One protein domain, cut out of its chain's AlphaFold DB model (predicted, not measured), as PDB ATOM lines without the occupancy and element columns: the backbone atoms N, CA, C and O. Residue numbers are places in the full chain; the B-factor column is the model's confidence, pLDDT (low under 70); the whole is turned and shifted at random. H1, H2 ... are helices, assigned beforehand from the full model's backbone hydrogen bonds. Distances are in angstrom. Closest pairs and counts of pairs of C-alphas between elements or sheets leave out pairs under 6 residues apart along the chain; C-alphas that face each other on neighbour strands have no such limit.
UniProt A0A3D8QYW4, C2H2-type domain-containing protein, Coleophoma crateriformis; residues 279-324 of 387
ATOM      1  N   ASP A 279      31.829  25.371  -2.001       65.81
ATOM      2  CA  ASP A 279      31.228  24.241  -1.269       65.81
ATOM      3  C   ASP A 279      31.767  22.862  -1.717       65.81
ATOM      4  O   ASP A 279      31.894  21.954  -0.895       65.81
ATOM      5  N   GLY A 280      32.190  22.722  -2.982       68.06
ATOM      6  CA  GLY A 280      32.901  21.531  -3.469       68.06
ATOM      7  C   GLY A 280      34.296  21.347  -2.849       68.06
ATOM      8  O   GLY A 280      34.664  20.234  -2.477       68.06
ATOM      9  N   GLN A 281      35.051  22.433  -2.660       72.56
ATOM     10  CA  GLN A 281      36.348  22.399  -1.976       72.56
ATOM     11  C   GLN A 281      36.193  22.153  -0.467       72.56
ATOM     12  O   GLN A 281      37.008  21.449   0.120       72.56
ATOM     13  N   GLU A 282      35.146  22.674   0.184       75.88
ATOM     14  CA  GLU A 282      34.891  22.360   1.599       75.88
ATOM     15  C   GLU A 282      34.528  20.882   1.819       75.88
ATOM     16  O   GLU A 282      34.894  20.318   2.857       75.88
ATOM     17  N   ALA A 283      33.869  20.234   0.852       79.12
ATOM     18  CA  ALA A 283      33.640  18.791   0.867       79.12
ATOM     19  C   ALA A 283      34.953  18.004   0.708       79.12
ATOM     20  O   ALA A 283      35.216  17.097   1.499       79.12
ATOM     21  N   GLU A 284      35.817  18.388  -0.236       81.56
ATOM     22  CA  GLU A 284      37.123  17.743  -0.433       81.56
ATOM     23  C   GLU A 284      38.037  17.899   0.796       81.56
ATOM     24  O   GLU A 284      38.604  16.921   1.279       81.56
ATOM     25  N   LEU A 285      38.119  19.104   1.372       82.19
ATOM     26  CA  LEU A 285      38.856  19.364   2.614       82.19
ATOM     27  C   LEU A 285      38.283  18.568   3.797       82.19
ATOM     28  O   LEU A 285      39.037  18.109   4.651       82.19
ATOM     29  N   THR A 286      36.964  18.358   3.838       85.38
ATOM     30  CA  THR A 286      36.322  17.503   4.847       85.38
ATOM     31  C   THR A 286      36.691  16.030   4.663       85.38
ATOM     32  O   THR A 286      36.977  15.363   5.652       85.38
ATOM     33  N   ALA A 287      36.743  15.526   3.428       83.88
ATOM     34  CA  ALA A 287      37.153  14.151   3.138       83.88
ATOM     35  C   ALA A 287      38.658  13.912   3.363       83.88
ATOM     36  O   ALA A 287      39.050  12.827   3.784       83.88
ATOM     37  N   ARG A 288      39.498  14.924   3.108       83.12
ATOM     38  CA  ARG A 288      40.961  14.856   3.245       83.12
ATOM     39  C   ARG A 288      41.449  14.995   4.693       83.12
ATOM     40  O   ARG A 288      42.467  14.405   5.038       83.12
ATOM     41  N   TYR A 289      40.755  15.788   5.515       79.94
ATOM     42  CA  TYR A 289      41.210  16.160   6.865       79.94
ATOM     43  C   TYR A 289      40.238  15.804   7.999       79.94
ATOM     44  O   TYR A 289      40.577  15.971   9.169       79.94
ATOM     45  N   GLY A 290      39.022  15.340   7.703       76.12
ATOM     46  CA  GLY A 290      38.089  14.882   8.729       76.12
ATOM     47  C   GLY A 290      38.538  13.551   9.353       76.12
ATOM     48  O   GLY A 290      38.955  12.661   8.615       76.12
ATOM     49  N   PRO A 291      38.406  13.354  10.680       82.00
ATOM     50  CA  PRO A 291      37.860  14.276  11.680       82.00
ATOM     51  C   PRO A 291      38.885  15.291  12.236       82.00
ATOM     52  O   PRO A 291      39.972  14.919  12.670       82.00
ATOM     53  N   MET A 292      38.499  16.570  12.336       85.75
ATOM     54  CA  MET A 292      39.357  17.643  12.875       85.75
ATOM     55  C   MET A 292      39.128  17.886  14.375       85.75
ATOM     56  O   MET A 292      38.001  17.810  14.864       85.75
ATOM     57  N   LYS A 293      40.185  18.272  15.100       84.62
ATOM     58  CA  LYS A 293      40.158  18.669  16.524       84.62
ATOM     59  C   LYS A 293      40.861  20.019  16.714       84.62
ATOM     60  O   LYS A 293      41.736  20.379  15.928       84.62
ATOM     61  N   CYS A 294      40.496  20.787  17.742       82.88
ATOM     62  CA  CYS A 294      41.171  22.056  18.031       82.88
ATOM     63  C   CYS A 294      42.402  21.852  18.928       82.88
ATOM     64  O   CYS A 294      42.263  21.611  20.122       82.88
ATOM     65  N   GLU A 295      43.604  21.995  18.368       75.75
ATOM     66  CA  GLU A 295      44.871  21.818  19.102       75.75
ATOM     67  C   GLU A 295      45.360  23.088  19.828       75.75
ATOM     68  O   GLU A 295      46.393  23.070  20.495       75.75
ATOM     69  N   VAL A 296      44.620  24.201  19.751       78.88
ATOM     70  CA  VAL A 296      44.984  25.449  20.438       78.88
ATOM     71  C   VAL A 296      44.800  25.275  21.949       78.88
ATOM     72  O   VAL A 296      43.674  25.235  22.440       78.88
ATOM     73  N   GLY A 297      45.896  25.222  22.713       67.56
ATOM     74  CA  GLY A 297      45.884  24.886  24.149       67.56
ATOM     75  C   GLY A 297      45.070  25.809  25.074       67.56
ATOM     76  O   GLY A 297      44.764  25.431  26.201       67.56
ATOM     77  N   HIS A 298      44.671  26.998  24.611       70.81
ATOM     78  CA  HIS A 298      43.771  27.913  25.335       70.81
ATOM     79  C   HIS A 298      42.301  27.818  24.886       70.81
ATOM     80  O   HIS A 298      41.477  28.671  25.228       70.81
ATOM     81  N   CYS A 299      41.950  26.795  24.108       76.88
ATOM     82  CA  CYS A 299      40.592  26.571  23.650       76.88
ATOM     83  C   CYS A 299      39.654  26.133  24.789       76.88
ATOM     84  O   CYS A 299      39.979  25.258  25.590       76.88
ATOM     85  N   LYS A 300      38.444  26.709  24.823       72.25
ATOM     86  CA  LYS A 300      37.360  26.260  25.717       72.25
ATOM     87  C   LYS A 300      36.736  24.942  25.251       72.25
ATOM     88  O   LYS A 300      36.350  24.119  26.079       72.25
ATOM     89  N   ASP A 301      36.688  24.738  23.938       67.06
ATOM     90  CA  ASP A 301      36.291  23.483  23.307       67.06
ATOM     91  C   ASP A 301      37.492  22.523  23.385       67.06
ATOM     92  O   ASP A 301      38.357  22.523  22.509       67.06
ATOM     93  N   LYS A 302      37.600  21.764  24.489       62.72
ATOM     94  CA  LYS A 302      38.747  20.870  24.734       62.72
ATOM     95  C   LYS A 302      38.951  19.882  23.564       62.72
ATOM     96  O   LYS A 302      37.968  19.233  23.182       62.72
ATOM     97  N   PRO A 303      40.195  19.675  23.071       62.19
ATOM     98  CA  PRO A 303      40.491  18.813  21.916       62.19
ATOM     99  C   PRO A 303      39.929  17.393  22.019       62.19
ATOM    100  O   PRO A 303      39.531  16.813  21.016       62.19
ATOM    101  N   GLU A 304      39.879  16.839  23.231       58.16
ATOM    102  CA  GLU A 304      39.431  15.468  23.513       58.16
ATOM    103  C   GLU A 304      37.906  15.285  23.426       58.16
ATOM    104  O   GLU A 304      37.426  14.158  23.351       58.16
ATOM    105  N   ARG A 305      37.125  16.377  23.487       63.91
ATOM    106  CA  ARG A 305      35.653  16.322  23.571       63.91
ATOM    107  C   ARG A 305      34.950  16.862  22.329       63.91
ATOM    108  O   ARG A 305      33.831  16.433  22.053       63.91
ATOM    109  N   VAL A 306      35.556  17.800  21.599       75.62
ATOM    110  CA  VAL A 306      34.910  18.449  20.448       75.62
ATOM    111  C   VAL A 306      35.637  18.099  19.154       75.62
ATOM    112  O   VAL A 306      36.676  18.666  18.817       75.62
ATOM    113  N   VAL A 307      35.045  17.150  18.430       82.56
ATOM    114  CA  VAL A 307      35.507  16.670  17.127       82.56
ATOM    115  C   VAL A 307      34.612  17.243  16.029       82.56
ATOM    116  O   VAL A 307      33.402  17.011  16.007       82.56
ATOM    117  N   TYR A 308      35.210  17.987  15.103       85.31
ATOM    118  CA  TYR A 308      34.520  18.656  14.007       85.31
ATOM    119  C   TYR A 308      34.426  17.717  12.802       85.31
ATOM    120  O   TYR A 308      35.433  17.321  12.213       85.31
ATOM    121  N   ARG A 309      33.187  17.366  12.438       83.88
ATOM    122  CA  ARG A 309      32.874  16.455  11.322       83.88
ATOM    123  C   ARG A 309      32.993  17.105   9.942       83.88
ATOM    124  O   ARG A 309      33.014  16.385   8.955       83.88
ATOM    125  N   THR A 310      33.043  18.437   9.868       85.50
ATOM    126  CA  THR A 310      33.184  19.188   8.613       85.50
ATOM    127  C   THR A 310      34.283  20.238   8.732       85.50
ATOM    128  O   THR A 310      34.488  20.825   9.800       85.50
ATOM    129  N   TYR A 311      34.959  20.525   7.618       84.38
ATOM    130  CA  TYR A 311      35.904  21.641   7.533       84.38
ATOM    131  C   TYR A 311      35.199  22.987   7.767       84.38
ATOM    132  O   TYR A 311      35.728  23.852   8.463       84.38
ATOM    133  N   LYS A 312      33.959  23.128   7.274       86.12
ATOM    134  CA  LYS A 312      33.101  24.310   7.457       86.12
ATOM    135  C   LYS A 312      32.907  24.640   8.944       86.12
ATOM    136  O   LYS A 312      33.001  25.802   9.336       86.12
ATOM    137  N   ASP A 313      32.683  23.636   9.794       86.81
ATOM    138  CA  ASP A 313      32.467  23.826  11.234       86.81
ATOM    139  C   ASP A 313      33.769  23.977  12.026       86.81
ATOM    140  O   ASP A 313      33.831  24.815  12.928       86.81
ATOM    141  N   TYR A 314      34.834  23.264  11.641       85.50
ATOM    142  CA  TYR A 314      36.175  23.496  12.187       85.50
ATOM    143  C   TYR A 314      36.635  24.937  11.930       85.50
ATOM    144  O   TYR A 314      36.979  25.668  12.861       85.50
ATOM    145  N   ARG A 315      36.533  25.405  10.679       84.00
ATOM    146  CA  ARG A 315      36.847  26.781  10.282       84.00
ATOM    147  C   ARG A 315      35.997  27.800  11.041       84.00
ATOM    148  O   ARG A 315      36.550  28.784  11.532       84.00
ATOM    149  N   LYS A 316      34.680  27.577  11.183       84.69
ATOM    150  CA  LYS A 316      33.812  28.433  12.019       84.69
ATOM    151  C   LYS A 316      34.327  28.501  13.452       84.69
ATOM    152  O   LYS A 316      34.385  29.601  13.996       84.69
ATOM    153  N   HIS A 317      34.686  27.377  14.068       86.19
ATOM    154  CA  HIS A 317      35.228  27.366  15.424       86.19
ATOM    155  C   HIS A 317      36.517  28.203  15.507       86.19
ATOM    156  O   HIS A 317      36.564  29.171  16.271       86.19
ATOM    157  N   ILE A 318      37.516  27.916  14.662       83.62
ATOM    158  CA  ILE A 318      38.801  28.630  14.675       83.62
ATOM    159  C   ILE A 318      38.605  30.143  14.454       83.62
ATOM    160  O   ILE A 318      39.148  30.956  15.208       83.62
ATOM    161  N   HIS A 319      37.763  30.529  13.490       81.50
ATOM    162  CA  HIS A 319      37.446  31.931  13.202       81.50
ATOM    163  C   HIS A 319      36.708  32.634  14.354       81.50
ATOM    164  O   HIS A 319      36.885  33.832  14.552       81.50
ATOM    165  N   ASN A 320      35.846  31.936  15.099       81.56
ATOM    166  CA  ASN A 320      35.050  32.554  16.164       81.56
ATOM    167  C   ASN A 320      35.764  32.612  17.522       81.56
ATOM    168  O   ASN A 320      35.436  33.495  18.322       81.56
ATOM    169  N   VAL A 321      36.689  31.684  17.792       81.00
ATOM    170  CA  VAL A 321      37.348  31.528  19.101       81.00
ATOM    171  C   VAL A 321      38.771  32.090  19.105       81.00
ATOM    172  O   VAL A 321      39.109  32.844  20.020       81.00
ATOM    173  N   HIS A 322      39.582  31.778  18.088       80.62
ATOM    174  CA  HIS A 322      41.021  32.095  18.080       80.62
ATOM    175  C   HIS A 322      41.361  33.308  17.215       80.62
ATOM    176  O   HIS A 322      42.190  34.126  17.610       80.62
ATOM    177  N   LEU A 323      40.687  33.479  16.074       81.31
ATOM    178  CA  LEU A 323      40.843  34.674  15.241       81.31
ATOM    179  C   LEU A 323      39.945  35.820  15.733       81.31
ATOM    180  O   LEU A 323      38.813  35.616  16.172       81.31
ATOM    181  N   LYS A 324      40.441  37.057  15.632       78.00
ATOM    182  CA  LYS A 324      39.681  38.288  15.920       78.00
ATOM    183  C   LYS A 324      39.939  39.347  14.839       78.00
ATOM    184  O   LYS A 324      40.542  40.377  15.143       78.00
TER     185      LYS A 324
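AT A GLANCE: This is residues 279 to 324 of the 387 residues of the protein "C2H2-type domain-containing protein" of Coleophoma crateriformis (UniProt A0A3D8QYW4). Two short helices, H1 and H2, meet about at a right angle, and a long loop joins them, running out from H1 as far as the region of His 298 and folding back to the start of H2. H1 is at one end of the longest axis and the turn of the loop at the other; H2 runs back away from H1. The printed part has 46 residues, with two named helices in the order H1, H2 and no named strand. The class is all helix, although under half of the residues, 22 of 46, are in named elements. The whole is compact, with a radius of gyration of the C-alphas of 10.6 A, and flat, with spans of 31 by 24 by 10 A.

HOW THE PARTS SIT: H1, residues 279 to 289, and H2, residues 311 to 321, touch, with 7 pairs of C-alphas within 8 A. Their closest C-alphas, those of Thr 286 and Tyr 311, are 5.0 A apart. Their lines stand at 87 degrees, about perpendicular, and their centres are 14.0 A apart. Between them, residues 292 to 293 pair with residues 307 to 308, antiparallel, in stretches too short to be named strands. In H1 and H2 every O i to N i+4 pair is within hydrogen-bond range.

IN THESE COORDINATES: H1 begins at C-alpha 279 (31.228, 24.241, -1.269) and measures 15.2 A from first to last C-alpha. Residues 290 to 310 hold no named element. H2 measures 15.3 A and ends at C-alpha 321 (37.348, 31.528, 19.101).

THE WHOLE: The C-alphas of Gly 280 and His 298, the two farthest apart, are 31.4 A from each other. The printed part has no cut. The link from H1 to H2, 21 residues, is long. The mean pLDDT of the printed part is 78.3; residues 279 to 280, residue 297 and residues 301 to 305 are under 70.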